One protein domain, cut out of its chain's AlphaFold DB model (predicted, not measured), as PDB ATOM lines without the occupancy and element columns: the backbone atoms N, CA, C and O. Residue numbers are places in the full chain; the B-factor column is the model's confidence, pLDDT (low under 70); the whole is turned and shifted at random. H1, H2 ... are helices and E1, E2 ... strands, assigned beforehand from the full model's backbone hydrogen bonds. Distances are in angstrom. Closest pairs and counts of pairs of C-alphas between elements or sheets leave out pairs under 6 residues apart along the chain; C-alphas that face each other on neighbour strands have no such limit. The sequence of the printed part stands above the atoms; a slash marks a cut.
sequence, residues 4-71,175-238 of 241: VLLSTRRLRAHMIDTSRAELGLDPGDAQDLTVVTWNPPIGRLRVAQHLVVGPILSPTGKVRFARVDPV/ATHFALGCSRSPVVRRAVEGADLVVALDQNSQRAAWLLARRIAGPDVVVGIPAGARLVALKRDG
ATOM      1  N   VAL A   4      -4.035 -33.288 -14.204       97.19
ATOM      2  CA  VAL A   4      -4.471 -33.046 -15.583       97.19
ATOM      3  C   VAL A   4      -5.000 -31.621 -15.724       97.19
ATOM      4  O   VAL A   4      -6.002 -31.255 -15.112       97.19
ATOM      5  N   LEU A   5      -4.377 -30.815 -16.583       97.50
ATOM      6  CA  LEU A   5      -4.837 -29.461 -16.901       97.50
ATOM      7  C   LEU A   5      -5.662 -29.455 -18.187       97.50
ATOM      8  O   LEU A   5      -5.194 -29.900 -19.235       97.50
ATOM      9  N   LEU A   6      -6.866 -28.890 -18.139       97.81
ATOM     10  CA  LEU A   6      -7.738 -28.728 -19.301       97.81
ATOM     11  C   LEU A   6      -7.789 -27.259 -19.727       97.81
ATOM     12  O   LEU A   6      -8.253 -26.405 -18.962       97.81
ATOM     13  N   SER A   7      -7.411 -26.956 -20.971       96.50
ATOM     14  CA  SER A   7      -7.550 -25.600 -21.518       96.50
ATOM     15  C   SER A   7      -7.987 -25.556 -22.976       96.50
ATOM     16  O   SER A   7      -7.557 -26.331 -23.816       96.50
ATOM     17  N   THR A   8      -8.798 -24.573 -23.338       94.38
ATOM     18  CA  THR A   8      -9.087 -24.273 -24.745       94.38
ATOM     19  C   THR A   8      -8.140 -23.234 -25.347       94.38
ATOM     20  O   THR A   8      -8.150 -23.011 -26.561       94.38
ATOM     21  N   ARG A   9      -7.288 -22.607 -24.528       92.69
ATOM     22  CA  ARG A   9      -6.347 -21.569 -24.960       92.69
ATOM     23  C   ARG A   9      -5.116 -22.167 -25.637       92.69
ATOM     24  O   ARG A   9      -4.844 -23.365 -25.569       92.69
ATOM     25  N   ARG A  10      -4.374 -21.309 -26.336       91.06
ATOM     26  CA  ARG A  10      -3.076 -21.662 -26.910       91.06
ATOM     27  C   ARG A  10      -2.000 -21.420 -25.854       91.06
ATOM     28  O   ARG A  10      -1.726 -20.270 -25.528       91.06
ATOM     29  N   LEU A  11      -1.446 -22.496 -25.305       92.50
ATOM     30  CA  LEU A  11      -0.520 -22.424 -24.175       92.50
ATOM     31  C   LEU A  11       0.923 -22.190 -24.637       92.50
ATOM     32  O   LEU A  11       1.334 -22.656 -25.703       92.50
ATOM     33  N   ARG A  12       1.669 -21.451 -23.813       93.75
ATOM     34  CA  ARG A  12       3.121 -21.232 -23.894       93.75
ATOM     35  C   ARG A  12       3.781 -21.901 -22.686       93.75
ATOM     36  O   ARG A  12       3.113 -22.062 -21.667       93.75
ATOM     37  N   ALA A  13       5.075 -22.211 -22.775       91.31
ATOM     38  CA  ALA A  13       5.830 -22.832 -21.680       91.31
ATOM     39  C   ALA A  13       5.664 -22.079 -20.343       91.31
ATOM     40  O   ALA A  13       5.175 -22.666 -19.384       91.31
ATOM     41  N   HIS A  14       5.897 -20.759 -20.328       93.12
ATOM     42  CA  HIS A  14       5.772 -19.956 -19.102       93.12
ATOM     43  C   HIS A  14       4.379 -20.023 -18.456       93.12
ATOM     44  O   HIS A  14       4.276 -19.952 -17.244       93.12
ATOM     45  N   MET A  15       3.298 -20.184 -19.234       94.69
ATOM     46  CA  MET A  15       1.946 -20.288 -18.667       94.69
ATOM     47  C   MET A  15       1.768 -21.593 -17.892       94.69
ATOM     48  O   MET A  15       1.062 -21.619 -16.887       94.69
ATOM     49  N   ILE A  16       2.394 -22.673 -18.365       93.44
ATOM     50  CA  ILE A  16       2.414 -23.953 -17.658       93.44
ATOM     51  C   ILE A  16       3.267 -23.838 -16.401       93.44
ATOM     52  O   ILE A  16       2.833 -24.300 -15.353       93.44
ATOM     53  N   ASP A  17       4.431 -23.194 -16.487       92.25
ATOM     54  CA  ASP A  17       5.317 -23.019 -15.334       92.25
ATOM     55  C   ASP A  17       4.658 -22.156 -14.247       92.25
ATOM     56  O   ASP A  17       4.658 -22.548 -13.083       92.25
ATOM     57  N   THR A  18       3.989 -21.059 -14.626       94.75
ATOM     58  CA  THR A  18       3.151 -20.268 -13.710       94.75
ATOM     59  C   THR A  18       2.034 -21.119 -13.117       94.75
ATOM     60  O   THR A  18       1.852 -21.116 -11.907       94.75
ATOM     61  N   SER A  19       1.326 -21.902 -13.940       95.06
ATOM     62  CA  SER A  19       0.246 -22.756 -13.432       95.06
ATOM     63  C   SER A  19       0.759 -23.811 -12.451       95.06
ATOM     64  O   SER A  19       0.080 -24.120 -11.480       95.06
ATOM     65  N   ARG A  20       1.955 -24.360 -12.690       93.94
ATOM     66  CA  ARG A  20       2.614 -25.334 -11.811       93.94
ATOM     67  C   ARG A  20       2.966 -24.693 -10.469       93.94
ATOM     68  O   ARG A  20       2.585 -25.228  -9.433       93.94
ATOM     69  N   ALA A  21       3.617 -23.532 -10.506       93.75
ATOM     70  CA  ALA A  21       3.993 -22.783  -9.312       93.75
ATOM     71  C   ALA A  21       2.765 -22.365  -8.488       93.75
ATOM     72  O   ALA A  21       2.736 -22.567  -7.279       93.75
ATOM     73  N   GLU A  22       1.718 -21.848  -9.136       96.00
ATOM     74  CA  GLU A  22       0.483 -21.437  -8.460       96.00
ATOM     75  C   GLU A  22      -0.313 -22.616  -7.882       96.00
ATOM     76  O   GLU A  22      -1.010 -22.449  -6.883       96.00
ATOM     77  N   LEU A  23      -0.216 -23.809  -8.480       95.06
ATOM     78  CA  LEU A  23      -0.772 -25.036  -7.902       95.06
ATOM     79  C   LEU A  23       0.042 -25.553  -6.707       95.06
ATOM     80  O   LEU A  23      -0.426 -26.464  -6.030       95.06
ATOM     81  N   GLY A  24       1.230 -24.995  -6.455       93.00
ATOM     82  CA  GLY A  24       2.154 -25.482  -5.436       93.00
ATOM     83  C   GLY A  24       2.782 -26.824  -5.804       93.00
ATOM     84  O   GLY A  24       3.040 -27.623  -4.914       93.00
ATOM     85  N   LEU A  25       2.962 -27.105  -7.097       91.12
ATOM     86  CA  LEU A  25       3.648 -28.307  -7.574       91.12
ATOM     87  C   LEU A  25       5.144 -28.027  -7.713       91.12
ATOM     88  O   LEU A  25       5.538 -26.983  -8.246       91.12
ATOM     89  N   ASP A  26       5.973 -28.975  -7.289       85.62
ATOM     90  CA  ASP A  26       7.421 -28.808  -7.345       85.62
ATOM     91  C   ASP A  26       7.930 -28.958  -8.788       85.62
ATOM     92  O   ASP A  26       7.284 -29.600  -9.624       85.62
ATOM     93  N   PRO A  27       9.103 -28.398  -9.138       77.06
ATOM     94  CA  PRO A  27       9.676 -28.565 -10.475       77.06
ATOM     95  C   PRO A  27       9.862 -30.040 -10.873       77.06
ATOM     96  O   PRO A  27       9.695 -30.381 -12.045       77.06
ATOM     97  N   GLY A  28      10.139 -30.913  -9.895       75.50
ATOM     98  CA  GLY A  28      10.236 -32.365 -10.080       75.50
ATOM     99  C   GLY A  28       8.907 -33.045 -10.434       75.50
ATOM    100  O   GLY A  28       8.910 -34.054 -11.137       75.50
ATOM    101  N   ASP A  29       7.768 -32.446 -10.071       79.69
ATOM    102  CA  ASP A  29       6.425 -32.969 -10.367       79.69
ATOM    103  C   ASP A  29       6.010 -32.738 -11.832       79.69
ATOM    104  O   ASP A  29       4.896 -33.070 -12.244       79.69
ATOM    105  N   ALA A  30       6.884 -32.172 -12.670       69.12
ATOM    106  CA  ALA A  30       6.593 -31.984 -14.088       69.12
ATOM    107  C   ALA A  30       6.298 -33.314 -14.817       69.12
ATOM    108  O   ALA A  30       5.553 -33.314 -15.802       69.12
ATOM    109  N   GLN A  31       6.819 -34.439 -14.308       77.06
ATOM    110  CA  GLN A  31       6.541 -35.797 -14.803       77.06
ATOM    111  C   GLN A  31       5.127 -36.301 -14.468       77.06
ATOM    112  O   GLN A  31       4.647 -37.256 -15.079       77.06
ATOM    113  N   ASP A  32       4.433 -35.617 -13.566       87.75
ATOM    114  CA  ASP A  32       3.072 -35.940 -13.158       87.75
ATOM    115  C   ASP A  32       2.027 -35.003 -13.791       87.75
ATOM    116  O   ASP A  32       0.820 -35.176 -13.596       87.75
ATOM    117  N   LEU A  33       2.467 -34.020 -14.584       93.62
ATOM    118  CA  LEU A  33       1.595 -33.034 -15.211       93.62
ATOM    119  C   LEU A  33       1.226 -33.442 -16.640       93.62
ATOM    120  O   LEU A  33       2.063 -33.444 -17.545       93.62
ATOM    121  N   THR A  34      -0.057 -33.714 -16.871       95.62
ATOM    122  CA  THR A  34      -0.618 -33.904 -18.214       95.62
ATOM    123  C   THR A  34      -1.460 -32.703 -18.613       95.62
ATOM    124  O   THR A  34      -2.286 -32.211 -17.851       95.62
ATOM    125  N   VAL A  35      -1.296 -32.225 -19.841       95.81
ATOM    126  CA  VAL A  35      -2.043 -31.081 -20.365       95.81
ATOM    127  C   VAL A  35      -2.928 -31.539 -21.516       95.81
ATOM    128  O   VAL A  35      -2.478 -32.251 -22.409       95.81
ATOM    129  N   VAL A  36      -4.187 -31.112 -21.530       95.56
ATOM    130  CA  VAL A  36      -5.139 -31.375 -22.613       95.56
ATOM    131  C   VAL A  36      -5.627 -30.047 -23.168       95.56
ATOM    132  O   VAL A  36      -6.268 -29.272 -22.453       95.56
ATOM    133  N   THR A  37      -5.348 -29.775 -24.445       94.94
ATOM    134  CA  THR A  37      -5.735 -28.512 -25.079       94.94
ATOM    135  C   THR A  37      -6.579 -28.651 -26.324       94.94
ATOM    136  O   THR A  37      -6.521 -29.646 -27.034       94.94
ATOM    137  N   TRP A  38      -7.332 -27.598 -26.641       91.69
ATOM    138  CA  TRP A  38      -7.993 -27.481 -27.943       91.69
ATOM    139  C   TRP A  38      -7.027 -27.113 -29.077       91.69
ATOM    140  O   TRP A  38      -7.158 -27.587 -30.206       91.69
ATOM    141  N   ASN A  39      -6.053 -26.253 -28.774       88.56
ATOM    142  CA  ASN A  39      -5.101 -25.716 -29.741       88.56
ATOM    143  C   ASN A  39      -3.698 -26.296 -29.516       88.56
ATOM    144  O   ASN A  39      -3.312 -26.497 -28.361       88.56
ATOM    145  N   PRO A  40      -2.903 -26.506 -30.582       86.62
ATOM    146  CA  PRO A  40      -1.501 -26.882 -30.435       86.62
ATOM    147  C   PRO A  40      -0.717 -25.781 -29.703       86.62
ATOM    148  O   PRO A  40      -1.036 -24.594 -29.866       86.62
ATOM    149  N   PRO A  41       0.309 -26.146 -28.916       86.25
ATOM    150  CA  PRO A  41       1.050 -25.185 -28.109       86.25
ATOM    151  C   PRO A  41       1.865 -24.227 -28.988       86.25
ATOM    152  O   PRO A  41       2.047 -24.435 -30.193       86.25
ATOM    153  N   ILE A  42       2.328 -23.134 -28.385       86.56
ATOM    154  CA  ILE A  42       3.378 -22.291 -28.961       86.56
ATOM    155  C   ILE A  42       4.693 -22.746 -28.331       86.56
ATOM    156  O   ILE A  42       4.940 -22.463 -27.160       86.56
ATOM    157  N   GLY A  43       5.512 -23.441 -29.117       86.69
ATOM    158  CA  GLY A  43       6.756 -24.043 -28.641       86.69
ATOM    159  C   GLY A  43       6.543 -25.387 -27.943       86.69
ATOM    160  O   GLY A  43       5.452 -25.961 -27.984       86.69
ATOM    161  N   ARG A  44       7.619 -25.897 -27.345       84.94
ATOM    162  CA  ARG A  44       7.617 -27.126 -26.547       84.94
ATOM    163  C   ARG A  44       7.125 -26.823 -25.129       84.94
ATOM    164  O   ARG A  44       7.361 -25.734 -24.604       84.94
ATOM    165  N   LEU A  45       6.392 -27.764 -24.540       88.81
ATOM    166  CA  LEU A  45       5.927 -27.681 -23.154       88.81
ATOM    167  C   LEU A  45       6.733 -28.649 -22.283       88.81
ATOM    168  O   LEU A  45       6.995 -29.773 -22.708       88.81
ATOM    169  N   ARG A  46       7.065 -28.219 -21.061       88.00
ATOM    170  CA  ARG A  46       7.742 -29.020 -20.027       88.00
ATOM    171  C   ARG A  46       6.707 -29.763 -19.183       88.00
ATOM    172  O   ARG A  46       6.328 -29.316 -18.099       88.00
ATOM    173  N   VAL A  47       6.149 -30.824 -19.745       89.94
ATOM    174  CA  VAL A  47       5.067 -31.621 -19.144       89.94
ATOM    175  C   VAL A  47       5.325 -33.092 -19.427       89.94
ATOM    176  O   VAL A  47       6.085 -33.405 -20.332       89.94
ATOM    177  N   ALA A  48       4.679 -34.006 -18.716       90.12
ATOM    178  CA  ALA A  48       4.788 -35.430 -19.023       90.12
ATOM    179  C   ALA A  48       4.130 -35.764 -20.367       90.12
ATOM    180  O   ALA A  48       4.643 -36.526 -21.185       90.12
ATOM    181  N   GLN A  49       2.958 -35.172 -20.598       91.19
ATOM    182  CA  GLN A  49       2.158 -35.437 -21.780       91.19
ATOM    183  C   GLN A  49       1.341 -34.208 -22.170       91.19
ATOM    184  O   GLN A  49       0.717 -33.560 -21.331       91.19
ATOM    185  N   HIS A  50       1.293 -33.909 -23.470       92.81
ATOM    186  CA  HIS A  50       0.411 -32.885 -24.023       92.81
ATOM    187  C   HIS A  50      -0.506 -33.480 -25.094       92.81
ATOM    188  O   HIS A  50      -0.061 -33.894 -26.165       92.81
ATOM    189  N   LEU A  51      -1.801 -33.514 -24.798       92.81
ATOM    190  CA  LEU A  51      -2.859 -34.025 -25.661       92.81
ATOM    191  C   LEU A  51      -3.597 -32.869 -26.339       92.81
ATOM    192  O   LEU A  51      -4.126 -31.987 -25.668       92.81
ATOM    193  N   VAL A  52      -3.701 -32.894 -27.667       91.75
ATOM    194  CA  VAL A  52      -4.473 -31.899 -28.426       91.75
ATOM    195  C   VAL A  52      -5.762 -32.524 -28.950       91.75
ATOM    196  O   VAL A  52      -5.753 -33.491 -29.717       91.75
ATOM    197  N   VAL A  53      -6.879 -31.931 -28.543       84.62
ATOM    198  CA  VAL A  53      -8.252 -32.346 -28.813       84.62
ATOM    199  C   VAL A  53      -8.929 -31.214 -29.583       84.62
ATOM    200  O   VAL A  53      -9.463 -30.301 -28.972       84.62
ATOM    201  N   GLY A  54      -8.884 -31.225 -30.917       72.00
ATOM    202  CA  GLY A  54      -9.330 -30.092 -31.742       72.00
ATOM    203  C   GLY A  54     -10.142 -30.486 -32.984       72.00
ATOM    204  O   GLY A  54     -10.163 -31.650 -33.372       72.00
ATOM    205  N   PRO A  55     -10.781 -29.518 -33.668       56.00
ATOM    206  CA  PRO A  55     -11.741 -29.740 -34.753       56.00
ATOM    207  C   PRO A  55     -11.049 -29.999 -36.101       56.00
ATOM    208  O   PRO A  55     -11.664 -30.502 -37.038       56.00
ATOM    209  N   ILE A  56      -9.767 -29.631 -36.203       52.59
ATOM    210  CA  ILE A  56      -8.891 -29.893 -37.353       52.59
ATOM    211  C   ILE A  56      -8.527 -31.386 -37.409       52.59
ATOM    212  O   ILE A  56      -8.062 -31.886 -38.430       52.59
ATOM    213  N   LEU A  57      -8.796 -32.128 -36.336       51.53
ATOM    214  CA  LEU A  57      -8.523 -33.547 -36.239       51.53
ATOM    215  C   LEU A  57      -9.824 -34.289 -36.562       51.53
ATOM    216  O   LEU A  57     -10.832 -34.116 -35.888       51.53
ATOM    217  N   SER A  58      -9.782 -34.984 -37.702       41.34
ATOM    218  CA  SER A  58     -10.770 -35.833 -38.385       41.34
ATOM    219  C   SER A  58     -12.072 -36.222 -37.646       41.34
ATOM    220  O   SER A  58     -12.095 -36.411 -36.434       41.34
ATOM    221  N   PRO A  59     -13.166 -36.521 -38.381       41.69
ATOM    222  CA  PRO A  59     -14.411 -37.074 -37.814       41.69
ATOM    223  C   PRO A  59     -14.243 -38.385 -37.012       41.69
ATOM    224  O   PRO A  59     -15.200 -38.852 -36.405       41.69
ATOM    225  N   THR A  60     -13.042 -38.967 -36.992       49.34
ATOM    226  CA  THR A  60     -12.651 -40.096 -36.141       49.34
ATOM    227  C   THR A  60     -12.207 -39.696 -34.728       49.34
ATOM    228  O   THR A  60     -11.967 -40.582 -33.919       49.34
ATOM    229  N   GLY A  61     -12.103 -38.401 -34.397       49.75
ATOM    230  CA  GLY A  61     -11.800 -37.947 -33.033       49.75
ATOM    231  C   GLY A  61     -10.395 -38.315 -32.540       49.75
ATOM    232  O   GLY A  61     -10.184 -38.429 -31.334       49.75
ATOM    233  N   LYS A  62      -9.439 -38.529 -33.456       57.22
ATOM    234  CA  LYS A  62      -8.062 -38.905 -33.103       57.22
ATOM    235  C   LYS A  62      -7.377 -37.749 -32.366       57.22
ATOM    236  O   LYS A  62      -7.182 -36.675 -32.934       57.22
ATOM    237  N   VAL A  63      -7.001 -37.988 -31.114       63.00
ATOM    238  CA  VAL A  63      -6.143 -37.088 -30.333       63.00
ATOM    239  C   VAL A  63      -4.723 -37.169 -30.863       63.00
ATOM    240  O   VAL A  63      -4.240 -38.254 -31.188       63.00
ATOM    241  N   ARG A  64      -4.061 -36.017 -30.969       66.06
ATOM    242  CA  ARG A  64      -2.632 -35.956 -31.279       66.06
ATOM    243  C   ARG A  64      -1.848 -35.673 -30.009       66.06
ATOM    244  O   ARG A  64      -2.245 -34.818 -29.221       66.06
ATOM    245  N   PHE A  65      -0.722 -36.355 -29.867       65.00
ATOM    246  CA  PHE A  65       0.326 -35.956 -28.940       65.00
ATOM    247  C   PHE A  65       1.040 -34.742 -29.541       65.00
ATOM    248  O   PHE A  65       1.428 -34.762 -30.713       65.00
ATOM    249  N   ALA A  66       1.130 -33.653 -28.786       67.12
ATOM    250  CA  ALA A  66       1.952 -32.516 -29.179       67.12
ATOM    251  C   ALA A  66       3.425 -32.779 -28.846       67.12
ATOM    252  O   ALA A  66       3.750 -33.689 -28.088       67.12
ATOM    253  N   ARG A  67       4.317 -31.971 -29.430       58.28
ATOM    254  CA  ARG A  67       5.751 -32.007 -29.126       58.28
ATOM    255  C   ARG A  67       5.963 -31.544 -27.684       58.28
ATOM    256  O   ARG A  67       5.643 -30.403 -27.350       58.28
ATOM    257  N   VAL A  68       6.486 -32.440 -26.865       61.88
ATOM    258  CA  VAL A  68       6.787 -32.243 -25.449       61.88
ATOM    259  C   VAL A  68       8.299 -32.346 -25.293       61.88
ATOM    260  O   VAL A  68       8.904 -33.208 -25.931       61.88
ATOM    261  N   ASP A  69       8.896 -31.462 -24.494       58.56
ATOM    262  CA  ASP A  69      10.277 -31.676 -24.067       58.56
ATOM    263  C   ASP A  69      10.259 -32.714 -22.950       58.56
ATOM    264  O   ASP A  69       9.533 -32.506 -21.969       58.56
ATOM    265  N   PRO A  70      11.005 -33.827 -23.077       56.47
ATOM    266  CA  PRO A  70      11.188 -34.712 -21.943       56.47
ATOM    267  C   PRO A  70      11.756 -33.879 -20.795       56.47
ATOM    268  O   PRO A  70      12.667 -33.074 -20.989       56.47
ATOM    269  N   VAL A  71      11.162 -34.022 -19.611       57.62
ATOM    270  CA  VAL A  71      11.666 -33.379 -18.399       57.62
ATOM    271  C   VAL A  71      13.005 -34.038 -18.090       57.62
ATOM    272  O   VAL A  71      13.045 -35.122 -17.509       57.62
ATOM    273  N   ALA A 175     -16.783 -24.736 -26.164       89.50
ATOM    274  CA  ALA A 175     -16.869 -25.503 -24.924       89.50
ATOM    275  C   ALA A 175     -17.491 -26.892 -25.143       89.50
ATOM    276  O   ALA A 175     -16.993 -27.889 -24.627       89.50
ATOM    277  N   THR A 176     -18.552 -26.982 -25.952       88.19
ATOM    278  CA  THR A 176     -19.216 -28.264 -26.237       88.19
ATOM    279  C   THR A 176     -18.353 -29.161 -27.108       88.19
ATOM    280  O   THR A 176     -18.255 -30.356 -26.834       88.19
ATOM    281  N   HIS A 177     -17.684 -28.614 -28.122       87.44
ATOM    282  CA  HIS A 177     -16.790 -29.419 -28.946       87.44
ATOM    283  C   HIS A 177     -15.579 -29.939 -28.180       87.44
ATOM    284  O   HIS A 177     -15.242 -31.112 -28.325       87.44
ATOM    285  N   PHE A 178     -14.951 -29.095 -27.363       91.38
ATOM    286  CA  PHE A 178     -13.836 -29.517 -26.523       91.38
ATOM    287  C   PHE A 178     -14.291 -30.598 -25.539       91.38
ATOM    288  O   PHE A 178     -13.690 -31.666 -25.481       91.38
ATOM    289  N   ALA A 179     -15.431 -30.394 -24.873       91.44
ATOM    290  CA  ALA A 179     -16.000 -31.375 -23.956       91.44
ATOM    291  C   ALA A 179     -16.338 -32.716 -24.633       91.44
ATOM    292  O   ALA A 179     -16.032 -33.776 -24.082       91.44
ATOM    293  N   LEU A 180     -16.911 -32.696 -25.844       87.94
ATOM    294  CA  LEU A 180     -17.165 -33.908 -26.631       87.94
ATOM    295  C   LEU A 180     -15.869 -34.589 -27.072       87.94
ATOM    296  O   LEU A 180     -15.793 -35.814 -27.027       87.94
ATOM    297  N   GLY A 181     -14.866 -33.818 -27.490       87.50
ATOM    298  CA  GLY A 181     -13.561 -34.347 -27.875       87.50
ATOM    299  C   GLY A 181     -12.862 -35.043 -26.707       87.50
ATOM    300  O   GLY A 181     -12.413 -36.177 -26.860       87.50
ATOM    301  N   CYS A 182     -12.849 -34.417 -25.527       91.25
ATOM    302  CA  CYS A 182     -12.304 -35.016 -24.309       91.25
ATOM    303  C   CYS A 182     -13.074 -36.286 -23.929       91.25
ATOM    304  O   CYS A 182     -12.468 -37.325 -23.700       91.25
ATOM    305  N   SER A 183     -14.411 -36.232 -23.947       89.12
ATOM    306  CA  SER A 183     -15.268 -37.358 -23.536       89.12
ATOM    307  C   SER A 183     -15.215 -38.559 -24.483       89.12
ATOM    308  O   SER A 183     -15.525 -39.675 -24.073       89.12
ATOM    309  N   ARG A 184     -14.905 -38.336 -25.764       86.75
ATOM    310  CA  ARG A 184     -14.846 -39.391 -26.789       86.75
ATOM    311  C   ARG A 184     -13.446 -39.951 -26.991       86.75
ATOM    312  O   ARG A 184     -13.322 -40.987 -27.634       86.75
ATOM    313  N   SER A 185     -12.413 -39.283 -26.485       88.50
ATOM    314  CA  SER A 185     -11.037 -39.729 -26.660       88.50
ATOM    315  C   SER A 185     -10.660 -40.794 -25.626       88.50
ATOM    316  O   SER A 185     -10.616 -40.485 -24.433       88.50
ATOM    317  N   PRO A 186     -10.289 -42.017 -26.054       89.25
ATOM    318  CA  PRO A 186      -9.765 -43.033 -25.144       89.25
ATOM    319  C   PRO A 186      -8.457 -42.599 -24.475       89.25
ATOM    320  O   PRO A 186      -8.198 -42.964 -23.335       89.25
ATOM    321  N   VAL A 187      -7.639 -41.799 -25.166       90.69
ATOM    322  CA  VAL A 187      -6.349 -41.322 -24.646       90.69
ATOM    323  C   VAL A 187      -6.562 -40.323 -23.511       90.69
ATOM    324  O   VAL A 187      -5.947 -40.456 -22.461       90.69
ATOM    325  N   VAL A 188      -7.483 -39.367 -23.690       92.88
ATOM    326  CA  VAL A 188      -7.840 -38.409 -22.626       92.88
ATOM    327  C   VAL A 188      -8.478 -39.141 -21.454       92.88
ATOM    328  O   VAL A 188      -8.150 -38.854 -20.309       92.88
ATOM    329  N   ARG A 189      -9.347 -40.119 -21.732       93.00
ATOM    330  CA  ARG A 189      -9.955 -40.952 -20.696       93.00
ATOM    331  C   ARG A 189      -8.899 -41.657 -19.836       93.00
ATOM    332  O   ARG A 189      -8.956 -41.513 -18.626       93.00
ATOM    333  N   ARG A 190      -7.917 -42.335 -20.443       93.00
ATOM    334  CA  ARG A 190      -6.824 -43.004 -19.708       93.00
ATOM    335  C   ARG A 190      -5.982 -42.026 -18.890       93.00
ATOM    336  O   ARG A 190      -5.627 -42.334 -17.760       93.00
ATOM    337  N   ALA A 191      -5.683 -40.851 -19.448       93.44
ATOM    338  CA  ALA A 191      -4.942 -39.817 -18.732       93.44
ATOM    339  C   ALA A 191      -5.695 -39.325 -17.483       93.44
ATOM    340  O   ALA A 191      -5.074 -39.066 -16.461       93.44
ATOM    341  N   VAL A 192      -7.026 -39.225 -17.556       95.19
ATOM    342  CA  VAL A 192      -7.877 -38.786 -16.439       95.19
ATOM    343  C   VAL A 192      -8.134 -39.908 -15.428       95.19
ATOM    344  O   VAL A 192      -8.149 -39.636 -14.237       95.19
ATOM    345  N   GLU A 193      -8.303 -41.158 -15.869       94.69
ATOM    346  CA  GLU A 193      -8.492 -42.323 -14.981       94.69
ATOM    347  C   GLU A 193      -7.308 -42.539 -14.026       94.69
ATOM    348  O   GLU A 193      -7.506 -42.989 -12.905       94.69
ATOM    349  N   GLY A 194      -6.088 -42.203 -14.451       91.00
ATOM    350  CA  GLY A 194      -4.890 -42.288 -13.613       91.00
ATOM    351  C   GLY A 194      -4.532 -41.003 -12.863       91.00
ATOM    352  O   GLY A 194      -3.421 -40.931 -12.343       91.00
ATOM    353  N   ALA A 195      -5.392 -39.981 -12.873       95.38
ATOM    354  CA  ALA A 195      -5.106 -38.684 -12.268       95.38
ATOM    355  C   ALA A 195      -5.685 -38.563 -10.854       95.38
ATOM    356  O   ALA A 195      -6.772 -39.060 -10.572       95.38
ATOM    357  N   ASP A 196      -4.995 -37.811  -9.999       94.81
ATOM    358  CA  ASP A 196      -5.484 -37.435  -8.669       94.81
ATOM    359  C   ASP A 196      -6.343 -36.163  -8.727       94.81
ATOM    360  O   ASP A 196      -7.193 -35.939  -7.862       94.81
ATOM    361  N   LEU A 197      -6.084 -35.298  -9.715       96.12
ATOM    362  CA  LEU A 197      -6.705 -33.982  -9.853       96.12
ATOM    363  C   LEU A 197      -6.850 -33.582 -11.326       96.12
ATOM    364  O   LEU A 197      -5.905 -33.673 -12.110       96.12
ATOM    365  N   VAL A 198      -8.014 -33.046 -11.688       97.62
ATOM    366  CA  VAL A 198      -8.293 -32.425 -12.987       97.62
ATOM    367  C   VAL A 198      -8.656 -30.957 -12.777       97.62
ATOM    368  O   VAL A 198      -9.618 -30.643 -12.078       97.62
ATOM    369  N   VAL A 199      -7.930 -30.047 -13.428       98.00
ATOM    370  CA  VAL A 199      -8.122 -28.595 -13.294       98.00
ATOM    371  C   VAL A 199      -8.589 -27.986 -14.615       98.00
ATOM    372  O   VAL A 199      -7.891 -28.038 -15.629       98.00
ATOM    373  N   ALA A 200      -9.760 -27.347 -14.611       98.06
ATOM    374  CA  ALA A 200     -10.218 -26.527 -15.732       98.06
ATOM    375  C   ALA A 200      -9.613 -25.116 -15.662       98.06
ATOM    376  O   ALA A 200      -9.973 -24.335 -14.782       98.06
ATOM    377  N   LEU A 201      -8.725 -24.773 -16.601       97.31
ATOM    378  CA  LEU A 201      -8.018 -23.484 -16.616       97.31
ATOM    379  C   LEU A 201      -8.832 -22.312 -17.187       97.31
ATOM    380  O   LEU A 201      -8.505 -21.155 -16.933       97.31
ATOM    381  N   ASP A 202      -9.872 -22.571 -17.981       96.19
ATOM    382  CA  ASP A 202     -10.685 -21.516 -18.586       96.19
ATOM    383  C   ASP A 202     -12.162 -21.899 -18.680       96.19
ATOM    384  O   ASP A 202     -12.546 -23.062 -18.578       96.19
ATOM    385  N   GLN A 203     -13.016 -20.899 -18.898       95.38
ATOM    386  CA  GLN A 203     -14.468 -21.081 -18.914       95.38
ATOM    387  C   GLN A 203     -14.932 -22.145 -19.921       95.38
ATOM    388  O   GLN A 203     -15.875 -22.887 -19.648       95.38
ATOM    389  N   ASN A 204     -14.259 -22.279 -21.068       94.75
ATOM    390  CA  ASN A 204     -14.659 -23.262 -22.073       94.75
ATOM    391  C   ASN A 204     -14.224 -24.691 -21.711       94.75
ATOM    392  O   ASN A 204     -14.800 -25.642 -22.245       94.75
ATOM    393  N   SER A 205     -13.244 -24.872 -20.817       96.38
ATOM    394  CA  SER A 205     -12.825 -26.199 -20.349       96.38
ATOM    395  C   SER A 205     -13.651 -26.726 -19.172       96.38
ATOM    396  O   SER A 205     -13.674 -27.937 -18.950       96.38
ATOM    397  N   GLN A 206     -14.424 -25.873 -18.491       96.00
ATOM    398  CA  GLN A 206     -15.285 -26.265 -17.363       96.00
ATOM    399  C   GLN A 206     -16.294 -27.359 -17.731       96.00
ATOM    400  O   GLN A 206     -16.460 -28.335 -17.001       96.00
ATOM    401  N   ARG A 207     -16.938 -27.245 -18.900       94.31
ATOM    402  CA  ARG A 207     -17.896 -28.262 -19.367       94.31
ATOM    403  C   ARG A 207     -17.225 -29.616 -19.598       94.31
ATOM    404  O   ARG A 207     -17.838 -30.647 -19.334       94.31
ATOM    405  N   ALA A 208     -15.990 -29.615 -20.100       94.62
ATOM    406  CA  ALA A 208     -15.216 -30.836 -20.295       94.62
ATOM    407  C   ALA A 208     -14.891 -31.486 -18.947       94.62
ATOM    408  O   ALA A 208     -15.162 -32.671 -18.774       94.62
ATOM    409  N   ALA A 209     -14.407 -30.693 -17.990       95.69
ATOM    410  CA  ALA A 209     -14.111 -31.137 -16.632       95.69
ATOM    411  C   ALA A 209     -15.340 -31.777 -15.966       95.69
ATOM    412  O   ALA A 209     -15.280 -32.924 -15.530       95.69
ATOM    413  N   TRP A 210     -16.491 -31.096 -15.996       93.88
ATOM    414  CA  TRP A 210     -17.738 -31.618 -15.427       93.88
ATOM    415  C   TRP A 210     -18.194 -32.936 -16.073       93.88
ATOM    416  O   TRP A 210     -18.611 -33.860 -15.376       93.88
ATOM    417  N   LEU A 211     -18.106 -33.056 -17.404       93.19
ATOM    418  CA  LEU A 211     -18.465 -34.307 -18.085       93.19
ATOM    419  C   LEU A 211     -17.520 -35.458 -17.736       93.19
ATOM    420  O   LEU A 211     -17.984 -36.593 -17.632       93.19
ATOM    421  N   LEU A 212     -16.224 -35.178 -17.578       91.94
ATOM    422  CA  LEU A 212     -15.235 -36.176 -17.178       91.94
ATOM    423  C   LEU A 212     -15.488 -36.643 -15.740       91.94
ATOM    424  O   LEU A 212     -15.584 -37.848 -15.532       91.94
ATOM    425  N   ALA A 213     -15.738 -35.719 -14.804       91.62
ATOM    426  CA  ALA A 213     -16.071 -36.027 -13.405       91.62
ATOM    427  C   ALA A 213     -17.272 -36.979 -13.272       91.62
ATOM    428  O   ALA A 213     -17.298 -37.872 -12.435       91.62
ATOM    429  N   ARG A 214     -18.288 -36.811 -14.129       93.06
ATOM    430  CA  ARG A 214     -19.485 -37.670 -14.118       93.06
ATOM    431  C   ARG A 214     -19.263 -39.066 -14.693       93.06
ATOM    432  O   ARG A 214     -20.120 -39.926 -14.515       93.06
ATOM    433  N   ARG A 215     -18.204 -39.261 -15.477       92.81
ATOM    434  CA  ARG A 215     -17.956 -40.496 -16.236       92.81
ATOM    435  C   ARG A 215     -16.808 -41.317 -15.677       92.81
ATOM    436  O   ARG A 215     -16.771 -42.518 -15.921       92.81
ATOM    437  N   ILE A 216     -15.869 -40.663 -15.009       94.62
ATOM    438  CA  ILE A 216     -14.641 -41.252 -14.502       94.62
ATOM    439  C   ILE A 216     -14.626 -40.990 -13.000       94.62
ATOM    440  O   ILE A 216     -14.566 -39.839 -12.576       94.62
ATOM    441  N   ALA A 217     -14.732 -42.061 -12.217       92.56
ATOM    442  CA  ALA A 217     -14.563 -42.004 -10.771       92.56
ATOM    443  C   ALA A 217     -13.070 -41.927 -10.422       92.56
ATOM    444  O   ALA A 217     -12.241 -42.416 -11.189       92.56
ATOM    445  N   GLY A 218     -12.736 -41.330  -9.276       90.62
ATOM    446  CA  GLY A 218     -11.355 -41.222  -8.792       90.62
ATOM    447  C   GLY A 218     -10.838 -39.785  -8.715       90.62
ATOM    448  O   GLY A 218     -10.628 -39.308  -7.603       90.62
ATOM    449  N   PRO A 219     -10.637 -39.079  -9.845       95.06
ATOM    450  CA  PRO A 219     -10.005 -37.768  -9.821       95.06
ATOM    451  C   PRO A 219     -10.919 -36.702  -9.220       95.06
ATOM    452  O   PRO A 219     -12.086 -36.573  -9.607       95.06
ATOM    453  N   ASP A 220     -10.347 -35.848  -8.372       95.94
ATOM    454  CA  ASP A 220     -11.011 -34.613  -7.970       95.94
ATOM    455  C   ASP A 220     -11.042 -33.650  -9.150       95.94
ATOM    456  O   ASP A 220     -10.036 -33.441  -9.830       95.94
ATOM    457  N   VAL A 221     -12.193 -33.039  -9.413       96.19
ATOM    458  CA  VAL A 221     -12.343 -32.116 -10.538       96.19
ATOM    459  C   VAL A 221     -12.658 -30.723 -10.030       96.19
ATOM    460  O   VAL A 221     -13.690 -30.494  -9.403       96.19
ATOM    461  N   VAL A 222     -11.786 -29.774 -10.358       96.81
ATOM    462  CA  VAL A 222     -11.895 -28.386  -9.908       96.81
ATOM    463  C   VAL A 222     -11.840 -27.394 -11.053       96.81
ATOM    464  O   VAL A 222     -11.315 -27.644 -12.143       96.81
ATOM    465  N   VAL A 223     -12.396 -26.219 -10.781       95.81
ATOM    466  CA  VAL A 223     -12.425 -25.098 -11.708       95.81
ATOM    467  C   VAL A 223     -11.471 -24.020 -11.215       95.81
ATOM    468  O   VAL A 223     -11.672 -23.443 -10.149       95.81
ATOM    469  N   GLY A 224     -10.464 -23.722 -12.030       95.00
ATOM    470  CA  GLY A 224      -9.464 -22.700 -11.754       95.00
ATOM    471  C   GLY A 224      -8.327 -23.165 -10.845       95.00
ATOM    472  O   GLY A 224      -8.457 -24.084 -10.035       95.00
ATOM    473  N   ILE A 225      -7.198 -22.474 -10.983       96.50
ATOM    474  CA  ILE A 225      -5.960 -22.761 -10.254       96.50
ATOM    475  C   ILE A 225      -6.102 -22.581  -8.736       96.50
ATOM    476  O   ILE A 225      -5.694 -23.493  -8.024       96.50
ATOM    477  N   PRO A 226      -6.756 -21.527  -8.201       97.38
ATOM    478  CA  PRO A 226      -6.869 -21.364  -6.749       97.38
ATOM    479  C   PRO A 226      -7.594 -22.522  -6.050       97.38
ATOM    480  O   PRO A 226      -7.293 -22.843  -4.905       97.38
ATOM    481  N   ALA A 227      -8.560 -23.157  -6.722       96.56
ATOM    482  CA  ALA A 227      -9.237 -24.337  -6.190       96.56
ATOM    483  C   ALA A 227      -8.337 -25.579  -6.237       96.56
ATOM    484  O   ALA A 227      -8.312 -26.344  -5.276       96.56
ATOM    485  N   GLY A 228      -7.570 -25.743  -7.321       96.62
ATOM    486  CA  GLY A 228      -6.563 -26.797  -7.435       96.62
ATOM    487  C   GLY A 228      -5.477 -26.681  -6.372       96.62
ATOM    488  O   GLY A 228      -5.215 -27.662  -5.690       96.62
ATOM    489  N   ALA A 229      -4.933 -25.483  -6.161       96.38
ATOM    490  CA  ALA A 229      -3.892 -25.224  -5.169       96.38
ATOM    491  C   ALA A 229      -4.330 -25.626  -3.753       96.38
ATOM    492  O   ALA A 229      -3.585 -26.277  -3.029       96.38
ATOM    493  N   ARG A 230      -5.582 -25.317  -3.378       96.38
ATOM    494  CA  ARG A 230      -6.145 -25.743  -2.087       96.38
ATOM    495  C   ARG A 230      -6.213 -27.263  -1.950       96.38
ATOM    496  O   ARG A 230      -5.884 -27.777  -0.891       96.38
ATOM    497  N   LEU A 231      -6.631 -27.980  -2.996       94.94
ATOM    498  CA  LEU A 231      -6.665 -29.447  -2.959       94.94
ATOM    499  C   LEU A 231      -5.268 -30.066  -2.945       94.94
ATOM    500  O   LEU A 231      -5.068 -31.062  -2.259       94.94
ATOM    501  N   VAL A 232      -4.313 -29.491  -3.678       94.19
ATOM    502  CA  VAL A 232      -2.912 -29.937  -3.649       94.19
ATOM    503  C   VAL A 232      -2.344 -29.777  -2.240       94.19
ATOM    504  O   VAL A 232      -1.783 -30.735  -1.718       94.19
ATOM    505  N   ALA A 233      -2.549 -28.618  -1.605       93.06
ATOM    506  CA  ALA A 233      -2.135 -28.383  -0.223       93.06
ATOM    507  C   ALA A 233      -2.771 -29.401   0.741       93.06
ATOM    508  O   ALA A 233      -2.053 -30.100   1.443       93.06
ATOM    509  N   LEU A 234      -4.097 -29.584   0.682       92.69
ATOM    510  CA  LEU A 234      -4.811 -30.561   1.518       92.69
ATOM    511  C   LEU A 234      -4.258 -31.988   1.366       92.69
ATOM    512  O   LEU A 234      -3.993 -32.660   2.362       92.69
ATOM    513  N   LYS A 235      -4.034 -32.438   0.123       90.00
ATOM    514  CA  LYS A 235      -3.490 -33.778  -0.149       90.00
ATOM    515  C   LYS A 235      -2.044 -33.938   0.321       90.00
ATOM    516  O   LYS A 235      -1.681 -35.031   0.745       90.00
ATOM    517  N   ARG A 236      -1.222 -32.885   0.244       87.44
ATOM    518  CA  ARG A 236       0.173 -32.898   0.721       87.44
ATOM    519  C   ARG A 236       0.258 -32.907   2.248       87.44
ATOM    520  O   ARG A 236       1.075 -33.640   2.793       87.44
ATOM    521  N   ASP A 237      -0.625 -32.171   2.916       87.25
ATOM    522  CA  ASP A 237      -0.682 -32.079   4.380       87.25
ATOM    523  C   ASP A 237      -1.338 -33.311   5.037       87.25
ATOM    524  O   ASP A 237      -1.435 -33.396   6.261       87.25
ATOM    525  N   GLY A 238      -1.790 -34.287   4.239       79.88
ATOM    526  CA  GLY A 238      -2.345 -35.552   4.723       79.88
ATOM    527  C   GLY A 238      -3.806 -35.497   5.194       79.88
ATOM    528  O   GLY A 238      -4.214 -36.388   5.934       79.88
TER     529      GLY A 238
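What this domain is: This is residues 4 to 71 and 175 to 238 of the 241 residues of an uncharacterized protein of Janibacter sp. HTCC2649 (UniProt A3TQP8). A twisted parallel sheet of five strands forms the core, with H3, H4 and H5 covering one face and H6 the other: three layers. H1 packs on H6 and only grazes the sheet, and residues 53 to 71, with no named element, are tied to edge strand E3 by a short antiparallel pairing of residues 51 to 52 with 64 to 65. The printed part has 132 residues with six named helices and five named strands, in the order E1 H1 H2 E2 E3 H3 H4 E4 H5 E5 H6; the sheet's order is E3 E2 E1 E4 E5, and the class is mixed. It is compact, with a radius of gyration of the C-alphas of 13.6 A and spans of 44 by 33 by 23 A.

How they stand to each other: E1, residues 4 to 7, is an inner strand. H1, residues 13 to 22, is close to but not clearly touching H2, residues 27 to 32; their closest C-alphas, of Arg 20 and Pro 27, are 7.9 A apart. E2, residues 33 to 37, is parallel to E1, with N 5 and O 34 2.8 A apart; E1, H1, H2 and E2 form a strand-helix-strand unit, two parallel neighbour strands with helices between, its crossover right-handed. E3, residues 49 to 52, is parallel to E2, with N 35 and O 49 2.8 A apart. H3, residues 175 to 184, is over E2 at a height over the sheet of 10.4 A. H4, residues 186 to 193, is on the same face at 9.0 A. E4, residues 197 to 200, is parallel to E1, with N 4 and O 197 2.8 A apart. H5, residues 203 to 213, runs along E4, at 5 degrees on the local plane, and touches H3, the C-alphas of Ala 179 and Ala 208 being closest at 3.8 A. E5, residues 220 to 223, is parallel to E4, with N 198 and O 220 2.8 A apart; E4, H5 and E5 form a second such unit, also right-handed. H6, residues 225 to 236, is on the opposite face from H5, over E4 and E5; its residues 225 to 229 alone touch H1, closest at the C-alphas of Glu 22 and Ala 229, 6.7 A. Every O i to N i+4 pair is within hydrogen-bond range in H1, H3, H4 and H6; H5 has 5 of 7, and H2 0 of 2, with 2 of 3 O i to N i+3 pairs.

Where its parts are: E1 begins at C-alpha 4, (-4.471, -33.046, -15.583). H5 is 16.0 A long. H6 is 16.2 A long and ends at C-alpha 236, (0.173, -32.898, 0.721).

The domain as a whole: Residues 72 to 174 are not printed, and C-alphas 71 and 175 are 30.3 A apart. E2 to E3 is a long link. The model's pLDDT is under 70 at residue 30 and residues 55 to 71.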